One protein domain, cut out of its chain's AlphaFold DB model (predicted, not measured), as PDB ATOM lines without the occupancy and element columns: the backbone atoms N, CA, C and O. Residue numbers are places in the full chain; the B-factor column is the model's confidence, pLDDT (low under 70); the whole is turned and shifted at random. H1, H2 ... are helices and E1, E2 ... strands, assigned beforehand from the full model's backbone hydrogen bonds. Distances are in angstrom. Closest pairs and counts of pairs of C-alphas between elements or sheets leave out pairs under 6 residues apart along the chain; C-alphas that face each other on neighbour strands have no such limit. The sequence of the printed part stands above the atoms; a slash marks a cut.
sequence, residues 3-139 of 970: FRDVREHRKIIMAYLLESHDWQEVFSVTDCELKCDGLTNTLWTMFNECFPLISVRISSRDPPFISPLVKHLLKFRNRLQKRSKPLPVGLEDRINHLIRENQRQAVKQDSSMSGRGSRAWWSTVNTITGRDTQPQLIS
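Overview. This is residues 3 to 139 of the 970 residues of the protein "Carboxypeptidase N subunit 2" of Stylophora pistillata (UniProt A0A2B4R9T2). Two separate helical lobes are joined by a thin bridge: in one, H3 and H1 make a narrow V with short H2 near its open end; in the other, H4 and H5 form a long hairpin, with H6 loosely beside the far end of H5. The bridge is strand E1, paired with residues 3 to 4. The 137 printed residues include six named helices and one named strand, in the order H1 H2 H3 E1 H4 H5 H6, and are mostly helix. The whole is only just loose, close to extended, with a radius of gyration of the C-alphas of 21.1 A and spans of 63 by 46 by 31 A.

Along the chain. H3, residues 32 to 50, is 26.7 A long. H1 is residues 9 to 19, 15.5 A, beginning at C-alpha 9 (4.368, 23.091, 2.875); H2 is residues 24 to 27. E1 is residues 53 to 55. H4 is residues 68 to 81, 19.9 A; H5 is residues 91 to 108, 24.9 A; H6 is residues 118 to 128, ending at C-alpha 128 (29.907, 14.807, -8.819).

Arrangement. H3 touches H1 with residues 46 to 50 alone, closest C-alphas Cys 50 and Arg 10 at 5.8 A, opposite ways at a shallow tilt of 33 degrees, only just short of steep. H3 touches H2 with residues 34 to 39 alone, closest C-alphas Lys 35 and Val 26 at 5.3 A. E1 pairs with no named strand; its residues 53 to 54 pair with residues 3 to 4, antiparallel. E1 and H4 are near each other. H4 and H5 form a helical hairpin at 19 degrees, closest C-alphas Val 70 and Ile 95 at 6.3 A. H5 and H6 are close but not clearly touching, Ala 106 and Ile 128 having the closest C-alphas at 7.9 A. H3 is apart from H4, H5 and H6. Every O i to N i+4 pair is within hydrogen-bond range in H3, H4, H5 and H6, and 6 of 7 in H1; H2 is too short for one.

Size, cuts and confidence. The C-alphas of Thr 30 and Ser 118 are farthest apart, 63.2 A. The printed part has no cut; the link E1 to H4 is long. Residues 114 to 119 and 133 to 139 stand free. The mean pLDDT of the printed part is 72.3, with residues 96 to 139 among those under 70.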
ATOM      1  N   PHE A   3      13.498  27.293 -11.589       83.69
ATOM      2  CA  PHE A   3      12.868  26.164 -10.897       83.69
ATOM      3  C   PHE A   3      11.664  26.654 -10.072       83.69
ATOM      4  O   PHE A   3      11.559  27.848  -9.802       83.69
ATOM      5  N   ARG A   4      10.792  25.743  -9.630       83.94
ATOM      6  CA  ARG A   4       9.673  26.017  -8.707       83.94
ATOM      7  C   ARG A   4       9.877  25.236  -7.395       83.94
ATOM      8  O   ARG A   4      10.474  24.158  -7.416       83.94
ATOM      9  N   ASP A   5       9.438  25.769  -6.251       78.94
ATOM     10  CA  ASP A   5       9.667  25.163  -4.921       78.94
ATOM     11  C   ASP A   5       8.519  24.238  -4.470       78.94
ATOM     12  O   ASP A   5       7.622  24.640  -3.735       78.94
ATOM     13  N   VAL A   6       8.570  22.976  -4.896       82.25
ATOM     14  CA  VAL A   6       7.486  21.980  -4.745       82.25
ATOM     15  C   VAL A   6       7.492  21.193  -3.418       82.25
ATOM     16  O   VAL A   6       6.999  20.070  -3.353       82.25
ATOM     17  N   ARG A   7       8.084  21.739  -2.345       79.69
ATOM     18  CA  ARG A   7       8.168  21.072  -1.024       79.69
ATOM     19  C   ARG A   7       6.828  21.095  -0.286       79.69
ATOM     20  O   ARG A   7       6.260  22.175  -0.167       79.69
ATOM     21  N   GLU A   8       6.429  19.984   0.339       74.06
ATOM     22  CA  GLU A   8       5.137  19.742   1.032       74.06
ATOM     23  C   GLU A   8       4.392  20.963   1.609       74.06
ATOM     24  O   GLU A   8       3.235  21.153   1.273       74.06
ATOM     25  N   HIS A   9       5.025  21.862   2.377       71.62
ATOM     26  CA  HIS A   9       4.368  23.091   2.875       71.62
ATOM     27  C   HIS A   9       3.702  23.978   1.797       71.62
ATOM     28  O   HIS A   9       2.794  24.735   2.101       71.62
ATOM     29  N   ARG A  10       4.149  23.885   0.541       76.94
ATOM     30  CA  ARG A  10       3.601  24.578  -0.633       76.94
ATOM     31  C   ARG A  10       2.496  23.761  -1.312       76.94
ATOM     32  O   ARG A  10       1.606  24.334  -1.922       76.94
ATOM     33  N   LYS A  11       2.524  22.434  -1.150       85.62
ATOM     34  CA  LYS A  11       1.438  21.529  -1.543       85.62
ATOM     35  C   LYS A  11       0.253  21.594  -0.587       85.62
ATOM     36  O   LYS A  11      -0.860  21.464  -1.053       85.62
ATOM     37  N   ILE A  12       0.482  21.822   0.708       79.31
ATOM     38  CA  ILE A  12      -0.595  22.040   1.690       79.31
ATOM     39  C   ILE A  12      -1.384  23.310   1.335       79.31
ATOM     40  O   ILE A  12      -2.605  23.292   1.373       79.31
ATOM     41  N   ILE A  13      -0.700  24.378   0.900       82.19
ATOM     42  CA  ILE A  13      -1.366  25.585   0.380       82.19
ATOM     43  C   ILE A  13      -2.155  25.258  -0.900       82.19
ATOM     44  O   ILE A  13      -3.306  25.655  -1.008       82.19
ATOM     45  N   MET A  14      -1.584  24.484  -1.834       89.69
ATOM     46  CA  MET A  14      -2.309  24.049  -3.040       89.69
ATOM     47  C   MET A  14      -3.529  23.171  -2.707       89.69
ATOM     48  O   MET A  14      -4.561  23.335  -3.338       89.69
ATOM     49  N   ALA A  15      -3.428  22.274  -1.721       87.06
ATOM     50  CA  ALA A  15      -4.542  21.449  -1.253       87.06
ATOM     51  C   ALA A  15      -5.682  22.334  -0.742       87.06
ATOM     52  O   ALA A  15      -6.789  22.243  -1.252       87.06
ATOM     53  N   TYR A  16      -5.366  23.258   0.171       88.06
ATOM     54  CA  TYR A  16      -6.327  24.214   0.712       88.06
ATOM     55  C   TYR A  16      -6.986  25.056  -0.392       88.06
ATOM     56  O   TYR A  16      -8.204  25.170  -0.412       88.06
ATOM     57  N   LEU A  17      -6.214  25.583  -1.355       89.38
ATOM     58  CA  LEU A  17      -6.778  26.336  -2.483       89.38
ATOM     59  C   LEU A  17      -7.656  25.483  -3.412       89.38
ATOM     60  O   LEU A  17      -8.572  26.028  -4.013       89.38
ATOM     61  N   LEU A  18      -7.394  24.183  -3.565       90.88
ATOM     62  CA  LEU A  18      -8.232  23.289  -4.375       90.88
ATOM     63  C   LEU A  18      -9.503  22.847  -3.638       90.88
ATOM     64  O   LEU A  18     -10.542  22.700  -4.273       90.88
ATOM     65  N   GLU A  19      -9.414  22.661  -2.322       89.25
ATOM     66  CA  GLU A  19     -10.517  22.297  -1.426       89.25
ATOM     67  C   GLU A  19     -11.469  23.480  -1.176       89.25
ATOM     68  O   GLU A  19     -12.679  23.286  -1.077       89.25
ATOM     69  N   SER A  20     -10.947  24.712  -1.121       87.12
ATOM     70  CA  SER A  20     -11.723  25.930  -0.848       87.12
ATOM     71  C   SER A  20     -12.132  26.732  -2.091       87.12
ATOM     72  O   SER A  20     -12.678  27.826  -1.935       87.12
ATOM     73  N   HIS A  21     -11.819  26.281  -3.310       92.06
ATOM     74  CA  HIS A  21     -12.188  26.996  -4.537       92.06
ATOM     75  C   HIS A  21     -13.511  26.490  -5.105       92.06
ATOM     76  O   HIS A  21     -13.690  25.292  -5.327       92.06
ATOM     77  N   ASP A  22     -14.419  27.424  -5.378       90.81
ATOM     78  CA  ASP A  22     -15.682  27.111  -6.025       90.81
ATOM     79  C   ASP A  22     -15.503  26.939  -7.540       90.81
ATOM     80  O   ASP A  22     -15.199  27.880  -8.270       90.81
ATOM     81  N   TRP A  23     -15.736  25.716  -8.012       93.81
ATOM     82  CA  TRP A  23     -15.668  25.350  -9.423       93.81
ATOM     83  C   TRP A  23     -16.964  25.647 -10.205       93.81
ATOM     84  O   TRP A  23     -17.028  25.311 -11.391       93.81
ATOM     85  N   GLN A  24     -17.989  26.285  -9.611       90.88
ATOM     86  CA  GLN A  24     -19.222  26.666 -10.329       90.88
ATOM     87  C   GLN A  24     -18.963  27.503 -11.592       90.88
ATOM     88  O   GLN A  24     -19.683  27.337 -12.579       90.88
ATOM     89  N   GLU A  25     -17.917  28.337 -11.627       87.25
ATOM     90  CA  GLU A  25     -17.528  29.086 -12.837       87.25
ATOM     91  C   GLU A  25     -17.160  28.169 -14.020       87.25
ATOM     92  O   GLU A  25     -17.374  28.536 -15.171       87.25
ATOM     93  N   VAL A  26     -16.662  26.954 -13.760       91.12
ATOM     94  CA  VAL A  26     -16.379  25.941 -14.794       91.12
ATOM     95  C   VAL A  26     -17.591  25.034 -15.028       91.12
ATOM     96  O   VAL A  26     -17.897  24.707 -16.174       91.12
ATOM     97  N   PHE A  27     -18.322  24.654 -13.974       93.00
ATOM     98  CA  PHE A  27     -19.492  23.776 -14.101       93.00
ATOM     99  C   PHE A  27     -20.647  24.420 -14.886       93.00
ATOM    100  O   PHE A  27     -21.283  23.728 -15.683       93.00
ATOM    101  N   SER A  28     -20.898  25.720 -14.690       89.50
ATOM    102  CA  SER A  28     -22.029  26.463 -15.278       89.50
ATOM    103  C   SER A  28     -21.871  26.830 -16.760       89.50
ATOM    104  O   SER A  28     -22.864  27.091 -17.440       89.50
ATOM    105  N   VAL A  29     -20.643  26.828 -17.280       92.12
ATOM    106  CA  VAL A  29     -20.355  27.004 -18.713       92.12
ATOM    107  C   VAL A  29     -20.907  25.815 -19.511       92.12
ATOM    108  O   VAL A  29     -21.000  24.702 -19.004       92.12
ATOM    109  N   THR A  30     -21.261  26.014 -20.782       87.25
ATOM    110  CA  THR A  30     -21.660  24.918 -21.684       87.25
ATOM    111  C   THR A  30     -20.531  24.498 -22.628       87.25
ATOM    112  O   THR A  30     -20.188  23.316 -22.669       87.25
ATOM    113  N   ASP A  31     -19.921  25.446 -23.352       92.50
ATOM    114  CA  ASP A  31     -18.880  25.164 -24.352       92.50
ATOM    115  C   ASP A  31     -17.613  24.518 -23.750       92.50
ATOM    116  O   ASP A  31     -17.064  24.971 -22.742       92.50
ATOM    117  N   CYS A  32     -17.126  23.453 -24.394       91.50
ATOM    118  CA  CYS A  32     -16.022  22.646 -23.878       91.50
ATOM    119  C   CYS A  32     -14.630  23.299 -23.999       91.50
ATOM    120  O   CYS A  32     -13.726  22.906 -23.263       91.50
ATOM    121  N   GLU A  33     -14.430  24.270 -24.900       93.44
ATOM    122  CA  GLU A  33     -13.197  25.075 -24.955       93.44
ATOM    123  C   GLU A  33     -13.162  25.991 -23.733       93.44
ATOM    124  O   GLU A  33     -12.194  25.972 -22.977       93.44
ATOM    125  N   LEU A  34     -14.259  26.711 -23.474       93.50
ATOM    126  CA  LEU A  34     -14.371  27.619 -22.331       93.50
ATOM    127  C   LEU A  34     -14.249  26.878 -20.990       93.50
ATOM    128  O   LEU A  34     -13.553  27.363 -20.096       93.50
ATOM    129  N   LYS A  35     -14.823  25.671 -20.855       94.00
ATOM    130  CA  LYS A  35     -14.577  24.806 -19.682       94.00
ATOM    131  C   LYS A  35     -13.105  24.414 -19.534       94.00
ATOM    132  O   LYS A  35     -12.552  24.464 -18.435       94.00
ATOM    133  N   CYS A  36     -12.471  24.000 -20.632       93.88
ATOM    134  CA  CYS A  36     -11.076  23.568 -20.651       93.88
ATOM    135  C   CYS A  36     -10.112  24.708 -20.299       93.88
ATOM    136  O   CYS A  36      -9.201  24.528 -19.485       93.88
ATOM    137  N   ASP A  37     -10.331  25.886 -20.870       92.94
ATOM    138  CA  ASP A  37      -9.501  27.059 -20.640       92.94
ATOM    139  C   ASP A  37      -9.764  27.661 -19.252       92.94
ATOM    140  O   ASP A  37      -8.807  28.057 -18.590       92.94
ATOM    141  N   GLY A  38     -11.002  27.642 -18.743       93.25
ATOM    142  CA  GLY A  38     -11.311  27.983 -17.348       93.25
ATOM    143  C   GLY A  38     -10.538  27.103 -16.361       93.25
ATOM    144  O   GLY A  38      -9.742  27.606 -15.566       93.25
ATOM    145  N   LEU A  39     -10.665  25.776 -16.488       94.56
ATOM    146  CA  LEU A  39      -9.903  24.805 -15.695       94.56
ATOM    147  C   LEU A  39      -8.386  25.049 -15.784       94.56
ATOM    148  O   LEU A  39      -7.689  25.052 -14.767       94.56
ATOM    149  N   THR A  40      -7.863  25.266 -16.991       93.50
ATOM    150  CA  THR A  40      -6.421  25.430 -17.222       93.50
ATOM    151  C   THR A  40      -5.900  26.740 -16.628       93.50
ATOM    152  O   THR A  40      -4.870  26.728 -15.954       93.50
ATOM    153  N   ASN A  41      -6.617  27.853 -16.802       94.12
ATOM    154  CA  ASN A  41      -6.229  29.168 -16.285       94.12
ATOM    155  C   ASN A  41      -6.324  29.246 -14.754       94.12
ATOM    156  O   ASN A  41      -5.406  29.773 -14.118       94.12
ATOM    157  N   THR A  42      -7.366  28.670 -14.147       94.75
ATOM    158  CA  THR A  42      -7.499  28.566 -12.684       94.75
ATOM    159  C   THR A  42      -6.352  27.751 -12.092       94.75
ATOM    160  O   THR A  42      -5.623  28.242 -11.224       94.75
ATOM    161  N   LEU A  43      -6.101  26.541 -12.616       95.06
ATOM    162  CA  LEU A  43      -4.993  25.704 -12.147       95.06
ATOM    163  C   LEU A  43      -3.633  26.360 -12.374       95.06
ATOM    164  O   LEU A  43      -2.768  26.267 -11.507       95.06
ATOM    165  N   TRP A  44      -3.431  27.048 -13.498       94.12
ATOM    166  CA  TRP A  44      -2.194  27.774 -13.774       94.12
ATOM    167  C   TRP A  44      -1.987  28.952 -12.814       94.12
ATOM    168  O   TRP A  44      -0.864  29.180 -12.360       94.12
ATOM    169  N   THR A  45      -3.051  29.662 -12.444       94.56
ATOM    170  CA  THR A  45      -3.002  30.775 -11.484       94.56
ATOM    171  C   THR A  45      -2.616  30.272 -10.094       94.56
ATOM    172  O   THR A  45      -1.565  30.663  -9.576       94.56
ATOM    173  N   MET A  46      -3.366  29.305  -9.551       94.00
ATOM    174  CA  MET A  46      -3.053  28.644  -8.275       94.00
ATOM    175  C   MET A  46      -1.638  28.046  -8.271       94.00
ATOM    176  O   MET A  46      -0.876  28.212  -7.319       94.00
ATOM    177  N   PHE A  47      -1.235  27.386  -9.363       93.81
ATOM    178  CA  PHE A  47       0.089  26.779  -9.491       93.81
ATOM    179  C   PHE A  47       1.222  27.817  -9.504       93.81
ATOM    180  O   PHE A  47       2.297  27.552  -8.963       93.81
ATOM    181  N   ASN A  48       1.012  29.005 -10.076       92.62
ATOM    182  CA  ASN A  48       1.999  30.086 -10.029       92.62
ATOM    183  C   ASN A  48       2.082  30.756  -8.651       92.62
ATOM    184  O   ASN A  48       3.190  31.082  -8.219       92.62
ATOM    185  N   GLU A  49       0.962  30.910  -7.945       91.12
ATOM    186  CA  GLU A  49       0.926  31.447  -6.579       91.12
ATOM    187  C   GLU A  49       1.567  30.480  -5.568       91.12
ATOM    188  O   GLU A  49       2.501  30.834  -4.832       91.12
ATOM    189  N   CYS A  50       1.130  29.217  -5.577       89.38
ATOM    190  CA  CYS A  50       1.703  28.167  -4.746       89.38
ATOM    191  C   CYS A  50       3.157  27.885  -5.117       89.38
ATOM    192  O   CYS A  50       3.993  27.783  -4.223       89.38
ATOM    193  N   PHE A  51       3.519  27.798  -6.398       89.75
ATOM    194  CA  PHE A  51       4.845  27.343  -6.835       89.75
ATOM    195  C   PHE A  51       5.534  28.356  -7.773       89.75
ATOM    196  O   PHE A  51       5.811  28.032  -8.931       89.75
ATOM    197  N   PRO A  52       5.872  29.574  -7.303       87.69
ATOM    198  CA  PRO A  52       6.396  30.644  -8.151       87.69
ATOM    199  C   PRO A  52       7.733  30.285  -8.812       87.69
ATOM    200  O   PRO A  52       8.551  29.542  -8.258       87.69
ATOM    201  N   LEU A  53       7.973  30.832 -10.009       87.62
ATOM    202  CA  LEU A  53       9.146  30.517 -10.827       87.62
ATOM    203  C   LEU A  53      10.393  31.299 -10.375       87.62
ATOM    204  O   LEU A  53      10.570  32.485 -10.650       87.62
ATOM    205  N   ILE A  54      11.310  30.611  -9.698       85.75
ATOM    206  CA  ILE A  54      12.503  31.199  -9.086       85.75
ATOM    207  C   ILE A  54      13.702  31.122 -10.044       85.75
ATOM    208  O   ILE A  54      14.213  30.047 -10.364       85.75
ATOM    209  N   SER A  55      14.230  32.283 -10.440       86.12
ATOM    210  CA  SER A  55      15.439  32.392 -11.273       86.12
ATOM    211  C   SER A  55      16.736  32.419 -10.452       86.12
ATOM    212  O   SER A  55      16.943  33.292  -9.605       86.12
ATOM    213  N   VAL A  56      17.670  31.502 -10.736       84.06
ATOM    214  CA  VAL A  56      18.996  31.426 -10.090       84.06
ATOM    215  C   VAL A  56      20.132  31.266 -11.111       84.06
ATOM    216  O   VAL A  56      20.096  30.436 -12.026       84.06
ATOM    217  N   ARG A  57      21.201  32.054 -10.914       81.00
ATOM    218  CA  ARG A  57      22.506  31.866 -11.571       81.00
ATOM    219  C   ARG A  57      23.283  30.724 -10.896       81.00
ATOM    220  O   ARG A  57      23.818  30.902  -9.793       81.00
ATOM    221  N   ILE A  58      23.322  29.581 -11.574       75.75
ATOM    222  CA  ILE A  58      24.237  28.458 -11.321       75.75
ATOM    223  C   ILE A  58      25.509  28.678 -12.159       75.75
ATOM    224  O   ILE A  58      25.453  29.311 -13.212       75.75
ATOM    225  N   SER A  59      26.648  28.210 -11.664       74.06
ATOM    226  CA  SER A  59      27.966  28.230 -12.300       74.06
ATOM    227  C   SER A  59      28.501  26.801 -12.380       74.06
ATOM    228  O   SER A  59      28.204  25.990 -11.510       74.06
ATOM    229  N   SER A  60      29.368  26.514 -13.352       63.06
ATOM    230  CA  SER A  60      30.145  25.264 -13.408       63.06
ATOM    231  C   SER A  60      31.058  25.037 -12.191       63.06
ATOM    232  O   SER A  60      31.580  23.941 -12.021       63.06
ATOM    233  N   ARG A  61      31.243  26.054 -11.334       61.66
ATOM    234  CA  ARG A  61      31.958  25.960 -10.050       61.66
ATOM    235  C   ARG A  61      31.058  25.627  -8.847       61.66
ATOM    236  O   ARG A  61      31.582  25.461  -7.750       61.66
ATOM    237  N   ASP A  62      29.733  25.569  -9.007       67.81
ATOM    238  CA  ASP A  62      28.841  25.104  -7.935       67.81
ATOM    239  C   ASP A  62      28.902  23.565  -7.841       67.81
ATOM    240  O   ASP A  62      28.714  22.898  -8.861       67.81
ATOM    241  N   PRO A  63      29.100  22.963  -6.652       65.38
ATOM    242  CA  PRO A  63      28.980  21.515  -6.491       65.38
ATOM    243  C   PRO A  63      27.563  21.031  -6.850       65.38
ATOM    244  O   PRO A  63      26.596  21.694  -6.473       65.38
ATOM    245  N   PRO A  64      27.379  19.862  -7.489       61.78
ATOM    246  CA  PRO A  64      26.076  19.440  -8.019       61.78
ATOM    247  C   PRO A  64      25.003  19.139  -6.957       61.78
ATOM    248  O   PRO A  64      23.819  19.089  -7.279       61.78
ATOM    249  N   PHE A  65      25.374  19.006  -5.678       68.25
ATOM    250  CA  PHE A  65      24.412  18.970  -4.567       68.25
ATOM    251  C   PHE A  65      23.895  20.361  -4.141       68.25
ATOM    252  O   PHE A  65      22.931  20.456  -3.376       68.25
ATOM    253  N   ILE A  66      24.483  21.449  -4.644       75.50
ATOM    254  CA  ILE A  66      23.987  22.825  -4.508       75.50
ATOM    255  C   ILE A  66      22.952  23.076  -5.612       75.50
ATOM    256  O   ILE A  66      23.186  23.779  -6.595       75.50
ATOM    257  N   SER A  67      21.773  22.472  -5.445       80.75
ATOM    258  CA  SER A  67      20.643  22.679  -6.353       80.75
ATOM    259  C   SER A  67      20.193  24.153  -6.373       80.75
ATOM    260  O   SER A  67      20.468  24.900  -5.425       80.75
ATOM    261  N   PRO A  68      19.453  24.604  -7.407       81.62
ATOM    262  CA  PRO A  68      18.905  25.961  -7.465       81.62
ATOM    263  C   PRO A  68      18.140  26.387  -6.203       81.62
ATOM    264  O   PRO A  68      18.306  27.524  -5.759       81.62
ATOM    265  N   LEU A  69      17.401  25.465  -5.572       82.00
ATOM    266  CA  LEU A  69      16.726  25.684  -4.290       82.00
ATOM    267  C   LEU A  69      17.718  25.923  -3.143       82.00
ATOM    268  O   LEU A  69      17.593  26.917  -2.430       82.00
ATOM    269  N   VAL A  70      18.738  25.073  -2.986       83.12
ATOM    270  CA  VAL A  70      19.785  25.268  -1.965       83.12
ATOM    271  C   VAL A  70      20.496  26.607  -2.174       83.12
ATOM    272  O   VAL A  70      20.663  27.373  -1.225       83.12
ATOM    273  N   LYS A  71      20.848  26.952  -3.418       85.19
ATOM    274  CA  LYS A  71      21.512  28.226  -3.731       85.19
ATOM    275  C   LYS A  71      20.595  29.443  -3.553       85.19
ATOM    276  O   LYS A  71      21.088  30.526  -3.231       85.19
ATOM    277  N   HIS A  72      19.282  29.291  -3.728       85.31
ATOM    278  CA  HIS A  72      18.300  30.319  -3.379       85.31
ATOM    279  C   HIS A  72      18.231  30.526  -1.859       85.31
ATOM    280  O   HIS A  72      18.391  31.654  -1.395       85.31
ATOM    281  N   LEU A  73      18.074  29.451  -1.080       82.50
ATOM    282  CA  LEU A  73      17.976  29.514   0.383       82.50
ATOM    283  C   LEU A  73      19.261  30.064   1.026       82.50
ATOM    284  O   LEU A  73      19.181  30.930   1.893       82.50
ATOM    285  N   LEU A  74      20.442  29.672   0.533       82.88
ATOM    286  CA  LEU A  74      21.724  30.263   0.943       82.88
ATOM    287  C   LEU A  74      21.791  31.770   0.640       82.88
ATOM    288  O   LEU A  74      22.259  32.546   1.471       82.88
ATOM    289  N   LYS A  75      21.289  32.224  -0.518       84.50
ATOM    290  CA  LYS A  75      21.193  33.665  -0.824       84.50
ATOM    291  C   LYS A  75      20.194  34.389   0.076       84.50
ATOM    292  O   LYS A  75      20.456  35.532   0.438       84.50
ATOM    293  N   PHE A  76      19.077  33.759   0.431       81.38
ATOM    294  CA  PHE A  76      18.084  34.317   1.350       81.38
ATOM    295  C   PHE A  76      18.663  34.474   2.764       81.38
ATOM    296  O   PHE A  76      18.688  35.586   3.288       81.38
ATOM    297  N   ARG A  77      19.264  33.411   3.317       85.06
ATOM    298  CA  ARG A  77      20.000  33.434   4.592       85.06
ATOM    299  C   ARG A  77      21.060  34.537   4.621       85.06
ATOM    300  O   ARG A  77      21.034  35.401   5.493       85.06
ATOM    301  N   ASN A  78      21.937  34.566   3.614       82.75
ATOM    302  CA  ASN A  78      23.017  35.549   3.534       82.75
ATOM    303  C   ASN A  78      22.493  36.995   3.345       82.75
ATOM    304  O   ASN A  78      23.187  37.940   3.711       82.75
ATOM    305  N   ARG A  79      21.286  37.197   2.788       84.12
ATOM    306  CA  ARG A  79      20.614  38.514   2.720       84.12
ATOM    307  C   ARG A  79      20.067  38.961   4.077       84.12
ATOM    308  O   ARG A  79      20.161  40.147   4.373       84.12
ATOM    309  N   LEU A  80      19.509  38.049   4.876       79.50
ATOM    310  CA  LEU A  80      19.030  38.353   6.231       79.50
ATOM    311  C   LEU A  80      20.198  38.691   7.163       79.50
ATOM    312  O   LEU A  80      20.184  39.750   7.783       79.50
ATOM    313  N   GLN A  81      21.257  37.873   7.142       77.50
ATOM    314  CA  GLN A  81      22.504  38.125   7.879       77.50
ATOM    315  C   GLN A  81      23.120  39.487   7.512       77.50
ATOM    316  O   GLN A  81      23.463  40.261   8.398       77.50
ATOM    317  N   LYS A  82      23.184  39.841   6.219       78.88
ATOM    318  CA  LYS A  82      23.660  41.165   5.760       78.88
ATOM    319  C   LYS A  82      22.739  42.347   6.094       78.88
ATOM    320  O   LYS A  82      23.134  43.485   5.868       78.88
ATOM    321  N   ARG A  83      21.519  42.099   6.571       83.62
ATOM    322  CA  ARG A  83      20.558  43.120   7.024       83.62
ATOM    323  C   ARG A  83      20.348  43.085   8.543       83.62
ATOM    324  O   ARG A  83      19.387  43.681   9.016       83.62
ATOM    325  N   SER A  84      21.185  42.341   9.274       74.94
ATOM    326  CA  SER A  84      21.066  42.088  10.718       74.94
ATOM    327  C   SER A  84      19.672  41.619  11.165       74.94
ATOM    328  O   SER A  84      19.292  41.805  12.318       74.94
ATOM    329  N   LYS A  85      18.890  41.013  10.260       70.31
ATOM    330  CA  LYS A  85      17.561  40.481  10.588       70.31
ATOM    331  C   LYS A  85      17.694  39.077  11.186       70.31
ATOM    332  O   LYS A  85      18.525  38.307  10.692       70.31
ATOM    333  N   PRO A  86      16.873  38.721  12.194       69.19
ATOM    334  CA  PRO A  86      16.886  37.385  12.774       69.19
ATOM    335  C   PRO A  86      16.633  36.323  11.698       69.19
ATOM    336  O   PRO A  86      15.871  36.527  10.748       69.19
ATOM    337  N   LEU A  87      17.309  35.186  11.839       72.62
ATOM    338  CA  LEU A  87      17.138  34.046  10.947       72.62
ATOM    339  C   LEU A  87      15.889  33.251  11.358       72.62
ATOM    340  O   LEU A  87      15.749  32.950  12.541       72.62
ATOM    341  N   PRO A  88      15.011  32.862  10.411       73.50
ATOM    342  CA  PRO A  88      13.910  31.953  10.701       73.50
ATOM    343  C   PRO A  88      14.414  30.652  11.332       73.50
ATOM    344  O   PRO A  88      15.384  30.056  10.848       73.50
ATOM    345  N   VAL A  89      13.743  30.216  12.398       63.25
ATOM    346  CA  VAL A  89      14.102  29.015  13.166       63.25
ATOM    347  C   VAL A  89      14.186  27.799  12.235       63.25
ATOM    348  O   VAL A  89      13.350  27.608  11.351       63.25
ATOM    349  N   GLY A  90      15.249  27.005  12.381       65.81
ATOM    350  CA  GLY A  90      15.499  25.818  11.558       65.81
ATOM    351  C   GLY A  90      15.866  26.082  10.088       65.81
ATOM    352  O   GLY A  90      16.027  25.120   9.337       65.81
ATOM    353  N   LEU A  91      16.033  27.335   9.627       69.19
ATOM    354  CA  LEU A  91      16.433  27.612   8.233       69.19
ATOM    355  C   LEU A  91      17.790  26.978   7.884       69.19
ATOM    356  O   LEU A  91      17.945  26.427   6.793       69.19
ATOM    357  N   GLU A  92      18.754  27.030   8.804       72.44
ATOM    358  CA  GLU A  92      20.088  26.454   8.605       72.44
ATOM    359  C   GLU A  92      20.034  24.920   8.560       72.44
ATOM    360  O   GLU A  92      20.587  24.304   7.648       72.44
ATOM    361  N   ASP A  93      19.283  24.288   9.464       68.25
ATOM    362  CA  ASP A  93      19.053  22.839   9.457       68.25
ATOM    363  C   ASP A  93      18.312  22.379   8.201       68.25
ATOM    364  O   ASP A  93      18.656  21.353   7.618       68.25
ATOM    365  N   ARG A  94      17.349  23.170   7.712       70.06
ATOM    366  CA  ARG A  94      16.602  22.902   6.471       70.06
ATOM    367  C   ARG A  94      17.500  23.022   5.233       70.06
ATOM    368  O   ARG A  94      17.356  22.221   4.311       70.06
ATOM    369  N   ILE A  95      18.457  23.955   5.216       70.62
ATOM    370  CA  ILE A  95      19.505  24.043   4.180       70.62
ATOM    371  C   ILE A  95      20.428  22.819   4.251       70.62
ATOM    372  O   ILE A  95      20.646  22.156   3.235       70.62
ATOM    373  N   ASN A  96      20.923  22.472   5.440       66.62
ATOM    374  CA  ASN A  96      21.826  21.337   5.643       66.62
ATOM    375  C   ASN A  96      21.154  19.983   5.350       66.62
ATOM    376  O   ASN A  96      21.781  19.097   4.768       66.62
ATOM    377  N   HIS A  97      19.868  19.828   5.670       69.88
ATOM    378  CA  HIS A  97      19.063  18.664   5.303       69.88
ATOM    379  C   HIS A  97      18.914  18.547   3.782       69.88
ATOM    380  O   HIS A  97      19.166  17.478   3.232       69.88
ATOM    381  N   LEU A  98      18.568  19.639   3.084       68.38
ATOM    382  CA  LEU A  98      18.457  19.639   1.621       68.38
ATOM    383  C   LEU A  98      19.799  19.335   0.939       68.38
ATOM    384  O   LEU A  98      19.822  18.583  -0.030       68.38
ATOM    385  N   ILE A  99      20.923  19.836   1.462       68.06
ATOM    386  CA  ILE A  99      22.264  19.470   0.975       68.06
ATOM    387  C   ILE A  99      22.516  17.966   1.155       68.06
ATOM    388  O   ILE A  99      22.893  17.294   0.194       68.06
ATOM    389  N   ARG A 100      22.260  17.420   2.351       64.62
ATOM    390  CA  ARG A 100      22.451  15.989   2.658       64.62
ATOM    391  C   ARG A 100      21.547  15.085   1.818       64.62
ATOM    392  O   ARG A 100      22.000  14.033   1.373       64.62
ATOM    393  N   GLU A 101      20.294  15.465   1.572       63.50
ATOM    394  CA  GLU A 101      19.396  14.659   0.737       63.50
ATOM    395  C   GLU A 101      19.690  14.826  -0.760       63.50
ATOM    396  O   GLU A 101      19.662  13.826  -1.466       63.50
ATOM    397  N   ASN A 102      20.117  15.998  -1.249       68.75
ATOM    398  CA  ASN A 102      20.645  16.135  -2.618       68.75
ATOM    399  C   ASN A 102      21.878  15.237  -2.834       68.75
ATOM    400  O   ASN A 102      21.967  14.545  -3.846       68.75
ATOM    401  N   GLN A 103      22.808  15.201  -1.869       59.75
ATOM    402  CA  GLN A 103      23.965  14.293  -1.884       59.75
ATOM    403  C   GLN A 103      23.521  12.823  -1.915       59.75
ATOM    404  O   GLN A 103      23.993  12.048  -2.747       59.75
ATOM    405  N   ARG A 104      22.558  12.438  -1.067       57.72
ATOM    406  CA  ARG A 104      21.974  11.087  -1.078       57.72
ATOM    407  C   ARG A 104      21.253  10.769  -2.384       57.72
ATOM    408  O   ARG A 104      21.341   9.633  -2.827       57.72
ATOM    409  N   GLN A 105      20.549  11.710  -3.005       54.78
ATOM    410  CA  GLN A 105      19.800  11.467  -4.242       54.78
ATOM    411  C   GLN A 105      20.706  11.367  -5.468       54.78
ATOM    412  O   GLN A 105      20.464  10.497  -6.302       54.78
ATOM    413  N   ALA A 106      21.792  12.144  -5.525       53.56
ATOM    414  CA  ALA A 106      22.852  11.963  -6.519       53.56
ATOM    415  C   ALA A 106      23.463  10.548  -6.455       53.56
ATOM    416  O   ALA A 106      23.728   9.946  -7.488       53.56
ATOM    417  N   VAL A 107      23.605   9.978  -5.251       49.75
ATOM    418  CA  VAL A 107      24.066   8.588  -5.052       49.75
ATOM    419  C   VAL A 107      22.949   7.551  -5.292       49.75
ATOM    420  O   VAL A 107      23.205   6.488  -5.849       49.75
ATOM    421  N   LYS A 108      21.694   7.834  -4.908       43.47
ATOM    422  CA  LYS A 108      20.550   6.908  -5.059       43.47
ATOM    423  C   LYS A 108      20.093   6.742  -6.510       43.47
ATOM    424  O   LYS A 108      19.685   5.639  -6.863       43.47
ATOM    425  N   GLN A 109      20.125   7.781  -7.350       44.91
ATOM    426  CA  GLN A 109      19.717   7.637  -8.760       44.91
ATOM    427  C   GLN A 109      20.674   6.722  -9.546       44.91
ATOM    428  O   GLN A 109      20.243   6.059 -10.484       44.91
ATOM    429  N   ASP A 110      21.921   6.588  -9.086       44.25
ATOM    430  CA  ASP A 110      22.919   5.657  -9.624       44.25
ATOM    431  C   ASP A 110      22.900   4.271  -8.924       44.25
ATOM    432  O   ASP A 110      23.705   3.392  -9.221       44.25
ATOM    433  N   SER A 111      21.952   4.003  -8.010       39.66
ATOM    434  CA  SER A 111      21.901   2.743  -7.230       39.66
ATOM    435  C   SER A 111      21.539   1.480  -8.030       39.66
ATOM    436  O   SER A 111      21.503   0.383  -7.475       39.66
ATOM    437  N   SER A 112      21.370   1.600  -9.351       41.91
ATOM    438  CA  SER A 112      21.392   0.460 -10.279       41.91
ATOM    439  C   SER A 112      22.809  -0.092 -10.540       41.91
ATOM    440  O   SER A 112      22.960  -1.142 -11.162       41.91
ATOM    441  N   MET A 113      23.861   0.575 -10.044       42.22
ATOM    442  CA  MET A 113      25.274   0.215 -10.236       42.22
ATOM    443  C   MET A 113      25.816  -0.884  -9.299       42.22
ATOM    444  O   MET A 113      27.035  -1.027  -9.179       42.22
ATOM    445  N   SER A 114      24.974  -1.734  -8.698       38.50
ATOM    446  CA  SER A 114      25.378  -2.879  -7.845       38.50
ATOM    447  C   SER A 114      26.054  -4.047  -8.603       38.50
ATOM    448  O   SER A 114      25.936  -5.213  -8.238       38.50
ATOM    449  N   GLY A 115      26.797  -3.722  -9.663       42.53
ATOM    450  CA  GLY A 115      27.546  -4.636 -10.525       42.53
ATOM    451  C   GLY A 115      28.579  -3.954 -11.436       42.53
ATOM    452  O   GLY A 115      29.110  -4.612 -12.328       42.53
ATOM    453  N   ARG A 116      28.889  -2.654 -11.259       39.97
ATOM    454  CA  ARG A 116      29.952  -1.962 -12.018       39.97
ATOM    455  C   ARG A 116      31.018  -1.405 -11.073       39.97
ATOM    456  O   ARG A 116      30.767  -0.486 -10.304       39.97
ATOM    457  N   GLY A 117      32.215  -1.992 -11.128       47.41
ATOM    458  CA  GLY A 117      33.307  -1.710 -10.187       47.41
ATOM    459  C   GLY A 117      33.934  -0.313 -10.302       47.41
ATOM    460  O   GLY A 117      33.575   0.494 -11.157       47.41
ATOM    461  N   SER A 118      34.949  -0.067  -9.466       41.62
ATOM    462  CA  SER A 118      35.525   1.244  -9.086       41.62
ATOM    463  C   SER A 118      35.718   2.334 -10.155       41.62
ATOM    464  O   SER A 118      35.750   3.503  -9.793       41.62
ATOM    465  N   ARG A 119      35.843   2.009 -11.449       41.25
ATOM    466  CA  ARG A 119      35.951   3.017 -12.521       41.25
ATOM    467  C   ARG A 119      34.604   3.696 -12.813       41.25
ATOM    468  O   ARG A 119      34.602   4.881 -13.113       41.25
ATOM    469  N   ALA A 120      33.483   2.981 -12.674       44.81
ATOM    470  CA  ALA A 120      32.152   3.587 -12.734       44.81
ATOM    471  C   ALA A 120      31.965   4.549 -11.552       44.81
ATOM    472  O   ALA A 120      31.728   5.728 -11.768       44.81
ATOM    473  N   TRP A 121      32.237   4.082 -10.328       45.59
ATOM    474  CA  TRP A 121      32.209   4.912  -9.119       45.59
ATOM    475  C   TRP A 121      33.085   6.171  -9.234       45.59
ATOM    476  O   TRP A 121      32.624   7.263  -8.918       45.59
ATOM    477  N   TRP A 122      34.317   6.061  -9.750       47.09
ATOM    478  CA  TRP A 122      35.181   7.227  -9.970       47.09
ATOM    479  C   TRP A 122      34.715   8.147 -11.109       47.09
ATOM    480  O   TRP A 122      34.957   9.344 -11.023       47.09
ATOM    481  N   SER A 123      34.008   7.650 -12.130       46.28
ATOM    482  CA  SER A 123      33.364   8.504 -13.145       46.28
ATOM    483  C   SER A 123      32.143   9.235 -12.569       46.28
ATOM    484  O   SER A 123      32.005  10.445 -12.755       46.28
ATOM    485  N   THR A 124      31.328   8.560 -11.750       45.41
ATOM    486  CA  THR A 124      30.260   9.189 -10.956       45.41
ATOM    487  C   THR A 124      30.842  10.245 -10.007       45.41
ATOM    488  O   THR A 124      30.314  11.349  -9.933       45.41
ATOM    489  N   VAL A 125      31.983   9.991  -9.354       46.75
ATOM    490  CA  VAL A 125      32.680  10.984  -8.512       46.75
ATOM    491  C   VAL A 125      33.310  12.118  -9.326       46.75
ATOM    492  O   VAL A 125      33.231  13.264  -8.891       46.75
ATOM    493  N   ASN A 126      33.870  11.872 -10.512       48.44
ATOM    494  CA  ASN A 126      34.345  12.941 -11.399       48.44
ATOM    495  C   ASN A 126      33.181  13.829 -11.860       48.44
ATOM    496  O   ASN A 126      33.293  15.051 -11.819       48.44
ATOM    497  N   THR A 127      32.031  13.239 -12.183       48.25
ATOM    498  CA  THR A 127      30.794  13.969 -12.501       48.25
ATOM    499  C   THR A 127      30.292  14.767 -11.287       48.25
ATOM    500  O   THR A 127      29.978  15.950 -11.403       48.25
ATOM    501  N   ILE A 128      30.299  14.167 -10.090       43.62
ATOM    502  CA  ILE A 128      29.907  14.807  -8.819       43.62
ATOM    503  C   ILE A 128      30.917  15.879  -8.353       43.62
ATOM    504  O   ILE A 128      30.563  16.752  -7.561       43.62
ATOM    505  N   THR A 129      32.154  15.873  -8.856       43.81
ATOM    506  CA  THR A 129      33.193  16.880  -8.553       43.81
ATOM    507  C   THR A 129      33.470  17.853  -9.705       43.81
ATOM    508  O   THR A 129      34.376  18.678  -9.589       43.81
ATOM    509  N   GLY A 130      32.697  17.799 -10.797       41.50
ATOM    510  CA  GLY A 130      32.833  18.704 -11.949       41.50
ATOM    511  C   GLY A 130      34.108  18.500 -12.780       41.50
ATOM    512  O   GLY A 130      34.572  19.439 -13.421       41.50
ATOM    513  N   ARG A 131      34.699  17.299 -12.732       41.97
ATOM    514  CA  ARG A 131      35.953  16.920 -13.412       41.97
ATOM    515  C   ARG A 131      35.763  16.145 -14.718       41.97
ATOM    516  O   ARG A 131      36.724  16.019 -15.465       41.97
ATOM    517  N   ASP A 132      34.561  15.637 -14.973       41.22
ATOM    518  CA  ASP A 132      34.161  15.050 -16.259       41.22
ATOM    519  C   ASP A 132      33.188  15.998 -16.976       41.22
ATOM    520  O   ASP A 132      32.422  16.723 -16.328       41.22
ATOM    521  N   THR A 133      33.220  16.030 -18.308       41.44
ATOM    522  CA  THR A 133      32.363  16.931 -19.090       41.44
ATOM    523  C   THR A 133      30.907  16.465 -19.104       41.44
ATOM    524  O   THR A 133      30.598  15.278 -19.172       41.44
ATOM    525  N   GLN A 134      29.982  17.431 -19.058       48.56
ATOM    526  CA  GLN A 134      28.554  17.177 -19.280       48.56
ATOM    527  C   GLN A 134      28.343  16.477 -20.636       48.56
ATOM    528  O   GLN A 134      29.073  16.785 -21.585       48.56
ATOM    529  N   PRO A 135      27.324  15.604 -20.779       43.94
ATOM    530  CA  PRO A 135      26.914  15.135 -22.098       43.94
ATOM    531  C   PRO A 135      26.605  16.351 -22.979       43.94
ATOM    532  O   PRO A 135      25.914  17.271 -22.534       43.94
ATOM    533  N   GLN A 136      27.130  16.372 -24.208       44.69
ATOM    534  CA  GLN A 136      26.908  17.482 -25.138       44.69
ATOM    535  C   GLN A 136      25.404  17.733 -25.289       44.69
ATOM    536  O   GLN A 136      24.658  16.861 -25.739       44.69
ATOM    537  N   LEU A 137      24.951  18.933 -24.912       50.62
ATOM    538  CA  LEU A 137      23.587  19.353 -25.207       50.62
ATOM    539  C   LEU A 137      23.422  19.379 -26.727       50.62
ATOM    540  O   LEU A 137      24.332  19.798 -27.440       50.62
ATOM    541  N   ILE A 138      22.240  19.019 -27.222       51.47
ATOM    542  CA  ILE A 138      21.916  19.091 -28.656       51.47
ATOM    543  C   ILE A 138      22.211  20.508 -29.198       51.47
ATOM    544  O   ILE A 138      22.839  20.653 -30.242       51.47
ATOM    545  N   SER A 139      21.893  21.542 -28.408       52.91
ATOM    546  CA  SER A 139      22.171  22.961 -28.681       52.91
ATOM    547  C   SER A 139      23.655  23.366 -28.679       52.91
ATOM    548  O   SER A 139      23.966  24.507 -28.999       52.91
TER     549      SER A 139